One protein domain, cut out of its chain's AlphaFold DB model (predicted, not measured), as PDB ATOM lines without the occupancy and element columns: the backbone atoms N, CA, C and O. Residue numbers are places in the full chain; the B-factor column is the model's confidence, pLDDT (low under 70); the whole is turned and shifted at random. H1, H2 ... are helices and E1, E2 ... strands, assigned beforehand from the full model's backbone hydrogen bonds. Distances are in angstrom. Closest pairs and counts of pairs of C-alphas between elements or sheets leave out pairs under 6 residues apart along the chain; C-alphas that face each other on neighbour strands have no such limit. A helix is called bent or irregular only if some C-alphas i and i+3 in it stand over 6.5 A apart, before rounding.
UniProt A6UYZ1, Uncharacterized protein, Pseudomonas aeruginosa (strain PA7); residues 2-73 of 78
ATOM      1  N   ASN A   2     -43.065  39.083 -32.373       64.19
ATOM      2  CA  ASN A   2     -44.469  39.422 -32.136       64.19
ATOM      3  C   ASN A   2     -44.541  39.916 -30.701       64.19
ATOM      4  O   ASN A   2     -44.320  39.139 -29.769       64.19
ATOM      5  N   ASP A   3     -44.781  41.210 -30.554       84.12
ATOM      6  CA  ASP A   3     -44.934  41.828 -29.250       84.12
ATOM      7  C   ASP A   3     -46.413  41.812 -28.882       84.12
ATOM      8  O   ASP A   3     -47.296  42.148 -29.678       84.12
ATOM      9  N   TYR A   4     -46.681  41.335 -27.676       91.94
ATOM     10  CA  TYR A   4     -47.990  41.382 -27.060       91.94
ATOM     11  C   TYR A   4     -48.150  42.710 -26.345       91.94
ATOM     12  O   TYR A   4     -47.181  43.315 -25.891       91.94
ATOM     13  N   LEU A   5     -49.388  43.154 -26.225       93.75
ATOM     14  CA  LEU A   5     -49.726  44.410 -25.597       93.75
ATOM     15  C   LEU A   5     -50.756  44.138 -24.521       93.75
ATOM     16  O   LEU A   5     -51.832  43.617 -24.798       93.75
ATOM     17  N   ILE A   6     -50.390  44.453 -23.287       95.38
ATOM     18  CA  ILE A   6     -51.280  44.329 -22.140       95.38
ATOM     19  C   ILE A   6     -51.757  45.727 -21.791       95.38
ATOM     20  O   ILE A   6     -50.946  46.619 -21.536       95.38
ATOM     21  N   THR A   7     -53.068  45.912 -21.788       96.75
ATOM     22  CA  THR A   7     -53.725  47.142 -21.354       96.75
ATOM     23  C   THR A   7     -54.409  46.878 -20.030       96.75
ATOM     24  O   THR A   7     -55.200  45.944 -19.927       96.75
ATOM     25  N   LEU A   8     -54.097  47.704 -19.038       97.69
ATOM     26  CA  LEU A   8     -54.743  47.707 -17.734       97.69
ATOM     27  C   LEU A   8     -55.630  48.947 -17.635       97.69
ATOM     28  O   LEU A   8     -55.133  50.075 -17.732       97.69
ATOM     29  N   SER A   9     -56.917  48.738 -17.399       98.12
ATOM     30  CA  SER A   9     -57.881  49.780 -17.053       98.12
ATOM     31  C   SER A   9     -58.582  49.482 -15.728       98.12
ATOM     32  O   SER A   9     -58.523  48.372 -15.207       98.12
ATOM     33  N   GLN A  10     -59.215  50.500 -15.147       97.31
ATOM     34  CA  GLN A  10     -60.108  50.356 -13.997       97.31
ATOM     35  C   GLN A  10     -61.246  51.366 -14.127       97.31
ATOM     36  O   GLN A  10     -60.992  52.555 -14.346       97.31
ATOM     37  N   ALA A  11     -62.494  50.903 -14.020       92.44
ATOM     38  CA  ALA A  11     -63.689  51.734 -14.211       92.44
ATOM     39  C   ALA A  11     -63.638  52.572 -15.512       92.44
ATOM     40  O   ALA A  11     -63.877  53.785 -15.504       92.44
ATOM     41  N   GLY A  12     -63.241  51.939 -16.625       90.94
ATOM     42  CA  GLY A  12     -63.092  52.584 -17.935       90.94
ATOM     43  C   GLY A  12     -61.916  53.562 -18.079       90.94
ATOM     44  O   GLY A  12     -61.770  54.192 -19.127       90.94
ATOM     45  N   ARG A  13     -61.059  53.718 -17.061       96.69
ATOM     46  CA  ARG A  13     -59.871  54.585 -17.119       96.69
ATOM     47  C   ARG A  13     -58.633  53.765 -17.435       96.69
ATOM     48  O   ARG A  13     -58.339  52.806 -16.729       96.69
ATOM     49  N   LEU A  14     -57.884  54.173 -18.456       97.44
ATOM     50  CA  LEU A  14     -56.583  53.586 -18.766       97.44
ATOM     51  C   LEU A  14     -55.593  53.889 -17.636       97.44
ATOM     52  O   LEU A  14     -55.344  55.055 -17.333       97.44
ATOM     53  N   LEU A  15     -55.010  52.843 -17.053       97.81
ATOM     54  CA  LEU A  15     -53.963  52.961 -16.039       97.81
ATOM     55  C   LEU A  15     -52.577  52.743 -16.645       97.81
ATOM     56  O   LEU A  15     -51.657  53.510 -16.373       97.81
ATOM     57  N   ALA A  16     -52.421  51.702 -17.469       97.00
ATOM     58  CA  ALA A  16     -51.137  51.359 -18.070       97.00
ATOM     59  C   ALA A  16     -51.284  50.582 -19.382       97.00
ATOM     60  O   ALA A  16     -52.275  49.887 -19.617       97.00
ATOM     61  N   ARG A  17     -50.243  50.665 -20.216       95.31
ATOM     62  CA  ARG A  17     -50.070  49.851 -21.421       95.31
ATOM     63  C   ARG A  17     -48.626  49.359 -21.476       95.31
ATOM     64  O   ARG A  17     -47.704  50.150 -21.300       95.31
ATOM     65  N   MET A  18     -48.438  48.060 -21.675       94.12
ATOM     66  CA  MET A  18     -47.130  47.409 -21.607       94.12
ATOM     67  C   MET A  18     -46.916  46.499 -22.811       94.12
ATOM     68  O   MET A  18     -47.731  45.615 -23.074       94.12
ATOM     69  N   GLU A  19     -45.793  46.694 -23.499       93.00
ATOM     70  CA  GLU A  19     -45.306  45.770 -24.521       93.00
ATOM     71  C   GLU A  19     -44.572  44.603 -23.851       93.00
ATOM     72  O   GLU A  19     -43.723  44.796 -22.980       93.00
ATOM     73  N   VAL A  20     -44.922  43.380 -24.238       93.25
ATOM     74  CA  VAL A  20     -44.391  42.143 -23.669       93.25
ATOM     75  C   VAL A  20     -43.953  41.237 -24.805       93.25
ATOM     76  O   VAL A  20     -44.732  40.927 -25.705       93.25
ATOM     77  N   SER A  21     -42.712  40.764 -24.754       92.06
ATOM     78  CA  SER A  21     -42.231  39.811 -25.750       92.06
ATOM     79  C   SER A  21     -43.007  38.493 -25.672       92.06
ATOM     80  O   SER A  21     -43.403  38.043 -24.592       92.06
ATOM     81  N   ALA A  22     -43.165  37.815 -26.811       90.50
ATOM     82  CA  ALA A  22     -43.830  36.511 -26.872       90.50
ATOM     83  C   ALA A  22     -43.291  35.488 -25.855       90.50
ATOM     84  O   ALA A  22     -44.063  34.740 -25.265       90.50
ATOM     85  N   ALA A  23     -41.977  35.499 -25.595       92.88
ATOM     86  CA  ALA A  23     -41.328  34.581 -24.657       92.88
ATOM     87  C   ALA A  23     -41.771  34.772 -23.196       92.88
ATOM     88  O   ALA A  23     -41.650  33.849 -22.397       92.88
ATOM     89  N   ARG A  24     -42.260  35.964 -22.836       94.56
ATOM     90  CA  ARG A  24     -42.693  36.308 -21.473       94.56
ATOM     91  C   ARG A  24     -44.201  36.454 -21.338       94.56
ATOM     92  O   ARG A  24     -44.697  36.561 -20.222       94.56
ATOM     93  N   PHE A  25     -44.940  36.437 -22.445       93.00
ATOM     94  CA  PHE A  25     -46.357  36.780 -22.446       93.00
ATOM     95  C   PHE A  25     -47.199  35.904 -21.514       93.00
ATOM     96  O   PHE A  25     -47.959  36.443 -20.717       93.00
ATOM     97  N   ALA A  26     -47.045  34.577 -21.567       93.69
ATOM     98  CA  ALA A  26     -47.835  33.671 -20.728       93.69
ATOM     99  C   ALA A  26     -47.601  33.922 -19.227       93.69
ATOM    100  O   ALA A  26     -48.553  34.038 -18.461       93.69
ATOM    101  N   GLU A  27     -46.337  34.074 -18.826       96.31
ATOM    102  CA  GLU A  27     -45.936  34.363 -17.444       96.31
ATOM    103  C   GLU A  27     -46.500  35.709 -16.967       96.31
ATOM    104  O   GLU A  27     -47.118  35.799 -15.904       96.31
ATOM    105  N   VAL A  28     -46.335  36.760 -17.775       96.00
ATOM    106  CA  VAL A  28     -46.774  38.115 -17.428       96.00
ATOM    107  C   VAL A  28     -48.301  38.227 -17.422       96.00
ATOM    108  O   VAL A  28     -48.848  38.880 -16.540       96.00
ATOM    109  N   ARG A  29     -49.008  37.567 -18.347       94.69
ATOM    110  CA  ARG A  29     -50.482  37.507 -18.372       94.69
ATOM    111  C   ARG A  29     -51.035  36.925 -17.075       94.69
ATOM    112  O   ARG A  29     -51.907  37.537 -16.461       94.69
ATOM    113  N   GLU A  30     -50.502  35.790 -16.630       96.06
ATOM    114  CA  GLU A  30     -50.931  35.159 -15.377       96.06
ATOM    115  C   GLU A  30     -50.582  36.005 -14.149       96.06
ATOM    116  O   GLU A  30     -51.400  36.152 -13.240       96.06
ATOM    117  N   LEU A  31     -49.397  36.623 -14.133       97.38
ATOM    118  CA  LEU A  31     -49.023  37.562 -13.078       97.38
ATOM    119  C   LEU A  31     -49.997  38.747 -13.004       97.38
ATOM    120  O   LEU A  31     -50.452  39.088 -11.913       97.38
ATOM    121  N   MET A  32     -50.331  39.354 -14.145       96.31
ATOM    122  CA  MET A  32     -51.236  40.503 -14.209       96.31
ATOM    123  C   MET A  32     -52.638  40.137 -13.730       96.31
ATOM    124  O   MET A  32     -53.179  40.843 -12.887       96.31
ATOM    125  N   ARG A  33     -53.184  38.995 -14.162       94.50
ATOM    126  CA  ARG A  33     -54.492  38.501 -13.694       94.50
ATOM    127  C   ARG A  33     -54.561  38.343 -12.181       94.50
ATOM    128  O   ARG A  33     -55.541  38.737 -11.565       94.50
ATOM    129  N   ARG A  34     -53.508  37.790 -11.574       96.94
ATOM    130  CA  ARG A  34     -53.449  37.601 -10.115       96.94
ATOM    131  C   ARG A  34     -53.331  38.913  -9.347       96.94
ATOM    132  O   ARG A  34     -53.751  38.976  -8.199       96.94
ATOM    133  N   ARG A  35     -52.683  39.925  -9.928       97.06
ATOM    134  CA  ARG A  35     -52.430  41.219  -9.273       97.06
ATOM    135  C   ARG A  35     -53.543  42.235  -9.496       97.06
ATOM    136  O   ARG A  35     -53.696  43.122  -8.665       97.06
ATOM    137  N   PHE A  36     -54.285  42.094 -10.588       96.69
ATOM    138  CA  PHE A  36     -55.356  42.991 -11.004       96.69
ATOM    139  C   PHE A  36     -56.612  42.171 -11.322       96.69
ATOM    140  O   PHE A  36     -56.982  42.039 -12.492       96.69
ATOM    141  N   PRO A  37     -57.232  41.548 -10.303       95.00
ATOM    142  CA  PRO A  37     -58.422  40.737 -10.502       95.00
ATOM    143  C   PRO A  37     -59.608  41.613 -10.917       95.00
ATOM    144  O   PRO A  37     -59.756  42.751 -10.468       95.00
ATOM    145  N   SER A  38     -60.491  41.064 -11.751       93.19
ATOM    146  CA  SER A  38     -61.693  41.774 -12.208       93.19
ATOM    147  C   SER A  38     -62.690  42.061 -11.086       93.19
ATOM    148  O   SER A  38     -63.453  43.020 -11.176       93.19
ATOM    149  N   GLU A  39     -62.647  41.273 -10.012       94.44
ATOM    150  CA  GLU A  39     -63.442  41.449  -8.791       94.44
ATOM    151  C   GLU A  39     -63.192  42.814  -8.125       94.44
ATOM    152  O   GLU A  39     -64.118  43.418  -7.588       94.44
ATOM    153  N   ASP A  40     -61.972  43.350  -8.260       95.25
ATOM    154  CA  ASP A  40     -61.575  44.670  -7.752       95.25
ATOM    155  C   ASP A  40     -61.841  45.803  -8.775       95.25
ATOM    156  O   ASP A  40     -61.391  46.946  -8.622       95.25
ATOM    157  N   GLY A  41     -62.565  45.496  -9.857       95.50
ATOM    158  CA  GLY A  41     -62.922  46.436 -10.919       95.50
ATOM    159  C   GLY A  41     -61.813  46.704 -11.938       95.50
ATOM    160  O   GLY A  41     -61.940  47.645 -12.728       95.50
ATOM    161  N   PHE A  42     -60.728  45.921 -11.923       97.31
ATOM    162  CA  PHE A  42     -59.694  45.989 -12.951       97.31
ATOM    163  C   PHE A  42     -60.129  45.283 -14.236       97.31
ATOM    164  O   PHE A  42     -60.813  44.264 -14.239       97.31
ATOM    165  N   GLU A  43     -59.665  45.814 -15.352       97.00
ATOM    166  CA  GLU A  43     -59.914  45.305 -16.689       97.00
ATOM    167  C   GLU A  43     -58.558  45.077 -17.355       97.00
ATOM    168  O   GLU A  43     -57.728  45.985 -17.455       97.00
ATOM    169  N   LEU A  44     -58.323  43.849 -17.810       96.19
ATOM    170  CA  LEU A  44     -57.128  43.486 -18.559       96.19
ATOM    171  C   LEU A  44     -57.529  43.152 -19.991       96.19
ATOM    172  O   LEU A  44     -58.324  42.243 -20.217       96.19
ATOM    173  N   ARG A  45     -56.941  43.860 -20.954       95.62
ATOM    174  CA  ARG A  45     -57.035  43.536 -22.380       95.62
ATOM    175  C   ARG A  45     -55.676  43.081 -22.886       95.62
ATOM    176  O   ARG A  45     -54.665  43.740 -22.642       95.62
ATOM    177  N   PHE A  46     -55.669  41.974 -23.619       94.69
ATOM    178  CA  PHE A  46     -54.470  41.402 -24.216       94.69
ATOM    179  C   PHE A  46     -54.586  41.465 -25.732       94.69
ATOM    180  O   PHE A  46     -55.561  40.991 -26.304       94.69
ATOM    181  N   GLU A  47     -53.587  42.033 -26.390       94.12
ATOM    182  CA  GLU A  47     -53.535  42.140 -27.844       94.12
ATOM    183  C   GLU A  47     -52.221  41.526 -28.341       94.12
ATOM    184  O   GLU A  47     -51.207  41.550 -27.641       94.12
ATOM    185  N   THR A  48     -52.206  40.989 -29.557       91.88
ATOM    186  CA  THR A  48     -50.968  40.623 -30.256       91.88
ATOM    187  C   THR A  48     -50.738  41.572 -31.421       91.88
ATOM    188  O   THR A  48     -51.678  41.925 -32.135       91.88
ATOM    189  N   ARG A  49     -49.490  42.006 -31.623       85.75
ATOM    190  CA  ARG A  49     -49.097  42.696 -32.850       85.75
ATOM    191  C   ARG A  49     -48.674  41.671 -33.888       85.75
ATOM    192  O   ARG A  49     -47.684  40.959 -33.703       85.75
ATOM    193  N   ARG A  50     -49.393  41.636 -35.004       82.94
ATOM    194  CA  ARG A  50     -48.985  40.911 -36.204       82.94
ATOM    195  C   ARG A  50     -48.592  41.898 -37.279       82.94
ATOM    196  O   ARG A  50     -49.263  42.900 -37.499       82.94
ATOM    197  N   GLU A  51     -47.489  41.602 -37.947       85.19
ATOM    198  CA  GLU A  51     -47.138  42.302 -39.171       85.19
ATOM    199  C   GLU A  51     -48.262  42.103 -40.197       85.19
ATOM    200  O   GLU A  51     -48.605  40.967 -40.528       85.19
ATOM    201  N   SER A  52     -48.842  43.201 -40.675       85.94
ATOM    202  CA  SER A  52     -49.944  43.181 -41.636       85.94
ATOM    203  C   SER A  52     -49.462  43.452 -43.056       85.94
ATOM    204  O   SER A  52     -49.972  42.861 -44.008       85.94
ATOM    205  N   ARG A  53     -48.474  44.340 -43.219       89.62
ATOM    206  CA  ARG A  53     -48.025  44.788 -44.538       89.62
ATOM    207  C   ARG A  53     -46.572  45.249 -44.533       89.62
ATOM    208  O   ARG A  53     -46.119  45.906 -43.604       89.62
ATOM    209  N   ARG A  54     -45.866  44.988 -45.638       92.12
ATOM    210  CA  ARG A  54     -44.581  45.626 -45.966       92.12
ATOM    211  C   ARG A  54     -44.765  46.637 -47.083       92.12
ATOM    212  O   ARG A  54     -45.349  46.319 -48.118       92.12
ATOM    213  N   VAL A  55     -44.220  47.830 -46.892       93.94
ATOM    214  CA  VAL A  55     -44.099  48.839 -47.945       93.94
ATOM    215  C   VAL A  55     -42.713  48.700 -48.555       93.94
ATOM    216  O   VAL A  55     -41.705  48.882 -47.870       93.94
ATOM    217  N   LEU A  56     -42.668  48.336 -49.834       95.69
ATOM    218  CA  LEU A  56     -41.436  48.086 -50.572       95.69
ATOM    219  C   LEU A  56     -41.275  49.118 -51.687       95.69
ATOM    220  O   LEU A  56     -42.229  49.425 -52.396       95.69
ATOM    221  N   GLU A  57     -40.052  49.596 -51.869       96.31
ATOM    222  CA  GLU A  57     -39.634  50.371 -53.033       96.31
ATOM    223  C   GLU A  57     -38.794  49.475 -53.945       96.31
ATOM    224  O   GLU A  57     -37.849  48.828 -53.489       96.31
ATOM    225  N   GLN A  58     -39.135  49.428 -55.233       96.00
ATOM    226  CA  GLN A  58     -38.320  48.760 -56.246       96.00
ATOM    227  C   GLN A  58     -37.594  49.798 -57.097       96.00
ATOM    228  O   GLN A  58     -38.210  50.726 -57.615       96.00
ATOM    229  N   GLY A  59     -36.288  49.612 -57.275       92.31
ATOM    230  CA  GLY A  59     -35.477  50.448 -58.151       92.31
ATOM    231  C   GLY A  59     -34.334  49.675 -58.814       92.31
ATOM    232  O   GLY A  59     -34.159  48.482 -58.568       92.31
ATOM    233  N   PRO A  60     -33.492  50.351 -59.617       92.25
ATOM    234  CA  PRO A  60     -32.411  49.708 -60.376       92.25
ATOM    235  C   PRO A  60     -31.366  48.983 -59.513       92.25
ATOM    236  O   PRO A  60     -30.625  48.144 -60.010       92.25
ATOM    237  N   ARG A  61     -31.292  49.318 -58.217       90.81
ATOM    238  CA  ARG A  61     -30.385  48.709 -57.230       90.81
ATOM    239  C   ARG A  61     -31.024  47.565 -56.427       90.81
ATOM    240  O   ARG A  61     -30.380  47.041 -55.525       90.81
ATOM    241  N   GLY A  62     -32.265  47.186 -56.738       94.25
ATOM    242  CA  GLY A  62     -33.004  46.117 -56.065       94.25
ATOM    243  C   GLY A  62     -34.213  46.611 -55.270       94.25
ATOM    244  O   GLY A  62     -34.780  47.667 -55.552       94.25
ATOM    245  N   VAL A  63     -34.623  45.807 -54.286       95.06
ATOM    246  CA  VAL A  63     -35.794  46.058 -53.434       95.06
ATOM    247  C   VAL A  63     -35.349  46.651 -52.097       95.06
ATOM    248  O   VAL A  63     -34.466  46.102 -51.439       95.06
ATOM    249  N   ARG A  64     -35.990  47.739 -51.667       94.19
ATOM    250  CA  ARG A  64     -35.779  48.377 -50.363       94.19
ATOM    251  C   ARG A  64     -37.051  48.296 -49.522       94.19
ATOM    252  O   ARG A  64     -38.126  48.664 -49.982       94.19
ATOM    253  N   LEU A  65     -36.924  47.852 -48.271       94.69
ATOM    254  CA  LEU A  65     -38.005  47.933 -47.288       94.69
ATOM    255  C   LEU A  65     -38.107  49.369 -46.765       94.69
ATOM    256  O   LEU A  65     -37.141  49.885 -46.203       94.69
ATOM    257  N   LEU A  66     -39.258  50.007 -46.971       94.12
ATOM    258  CA  LEU A  66     -39.531  51.363 -46.492       94.12
ATOM    259  C   LEU A  66     -40.220  51.355 -45.128       94.12
ATOM    260  O   LEU A  66     -39.847  52.128 -44.252       94.12
ATOM    261  N   ALA A  67     -41.218  50.486 -44.950       91.31
ATOM    262  CA  ALA A  67     -41.984  50.398 -43.712       91.31
ATOM    263  C   ALA A  67     -42.565  48.997 -43.498       91.31
ATOM    264  O   ALA A  67     -42.782  48.242 -44.451       91.31
ATOM    265  N   VAL A  68     -42.845  48.687 -42.234       88.44
ATOM    266  CA  VAL A  68     -43.618  47.522 -41.803       88.44
ATOM    267  C   VAL A  68     -44.811  48.039 -41.008       88.44
ATOM    268  O   VAL A  68     -44.634  48.744 -40.016       88.44
ATOM    269  N   GLU A  69     -46.015  47.722 -41.462       88.94
ATOM    270  CA  GLU A  69     -47.256  48.028 -40.760       88.94
ATOM    271  C   GLU A  69     -47.644  46.835 -39.888       88.94
ATOM    272  O   GLU A  69     -47.480  45.673 -40.276       88.94
ATOM    273  N   TYR A  70     -48.170  47.131 -38.701       84.25
ATOM    274  CA  TYR A  70     -48.622  46.132 -37.744       84.25
ATOM    275  C   TYR A  70     -50.109  46.330 -37.466       84.25
ATOM    276  O   TYR A  70     -50.558  47.453 -37.241       84.25
ATOM    277  N   ALA A  71     -50.855  45.231 -37.444       85.19
ATOM    278  CA  ALA A  71     -52.208  45.177 -36.917       85.19
ATOM    279  C   ALA A  71     -52.181  44.650 -35.476       85.19
ATOM    280  O   ALA A  71     -51.357  43.799 -35.128       85.19
ATOM    281  N   THR A  72     -53.085  45.161 -34.644       86.94
ATOM    282  CA  THR A  72     -53.355  44.633 -33.304       86.94
ATOM    283  C   THR A  72     -54.605  43.771 -33.343       86.94
ATOM    284  O   THR A  72     -55.654  44.226 -33.795       86.94
ATOM    285  N   GLU A  73     -54.496  42.548 -32.846       89.50
ATOM    286  CA  GLU A  73     -55.622  41.627 -32.695       89.50
ATOM    287  C   GLU A  73     -55.848  41.370 -31.206       89.50
ATOM    288  O   GLU A  73     -54.907  41.007 -30.495       89.50
TER     289      GLU A  73
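What this domain is: This is residues 2 to 73 of the 78 residues of an uncharacterized protein of Pseudomonas aeruginosa (strain PA7) (UniProt A6UYZ1). The model is a long, twisted rod: at one end H1 packs over E1 in a small body made with E2 and the first part of E3, and from there the rest of E3 runs on with E4 as a narrow two-stranded hairpin, whose tip, residues 58 to 63, stands free. The printed part has 72 residues, with one named helix and four named strands in the order E1, E2, H1, E3, E4. The sheet runs E2, E1, E3, E4, antiparallel throughout, and is twisted and curled like part of a barrel; the class is mixed, helices and strands. The whole is extended, with a radius of gyration of the C-alphas of 17.4 A and spans of 60 by 26 by 15 A.

Where its parts are: E1 is residues 3 to 10, 23.1 A long, and begins with C-alpha 3 at (-44.934, 41.828, -29.250). E2 is residues 13 to 21, 24.6 A. H1 is residues 22 to 35, 20.1 A, and is irregular: C-alphas 23 and 26 are 7.7 A apart. E3, the longest strand, is residues 42 to 59, 51.5 A, and ends with C-alpha 59 at (-35.477, 50.448, -58.151). E4 is residues 62 to 73, 32.8 A, and ends with C-alpha 73 at (-55.622, 41.627, -32.695).

How they stand to each other: E1 and E2 form an antiparallel hairpin, with N 6 and O 18 within hydrogen-bond range at 2.9 A. On the other side of E1, E3 is antiparallel, with N 7 and O 45 at 2.8 A. The pairing of E3 is staggered: its residues 42 to 48 pair with E1 and its residues 48 to 59 with E4. E3 and E4 form a second hairpin, with N 55 and O 67 at 2.9 A. E2 and E4 are the edge strands and are apart. E2, H1 and E3 make a split strand-helix-strand unit, two strands running the same way with E1 between them in the sheet, and its crossover is right-handed. H1 is on one face of the sheet, making two layers, at a height of 8.3 A over the sheet. It lies over E1 and, only just, with 3 C-alphas, over E2. It runs along the strands, at 3 degrees to E1 on the local plane. The closest C-alphas of E1 and H1 are those of Asp 3 and Ala 22, 5.9 A apart. In H1, 8 of 10 O i to N i+4 pairs are within hydrogen-bond range.

The domain as a whole: The two C-alphas farthest apart, those of Glu 39 and Pro 60, are 60.8 A apart. The printed part has no cut. The links E1 to E2, E2 to H1 and E3 to E4 are tight, and H1 to E3 is short; no link is long. The mean pLDDT of the printed part is 92.9, and residue 2 alone is under 70.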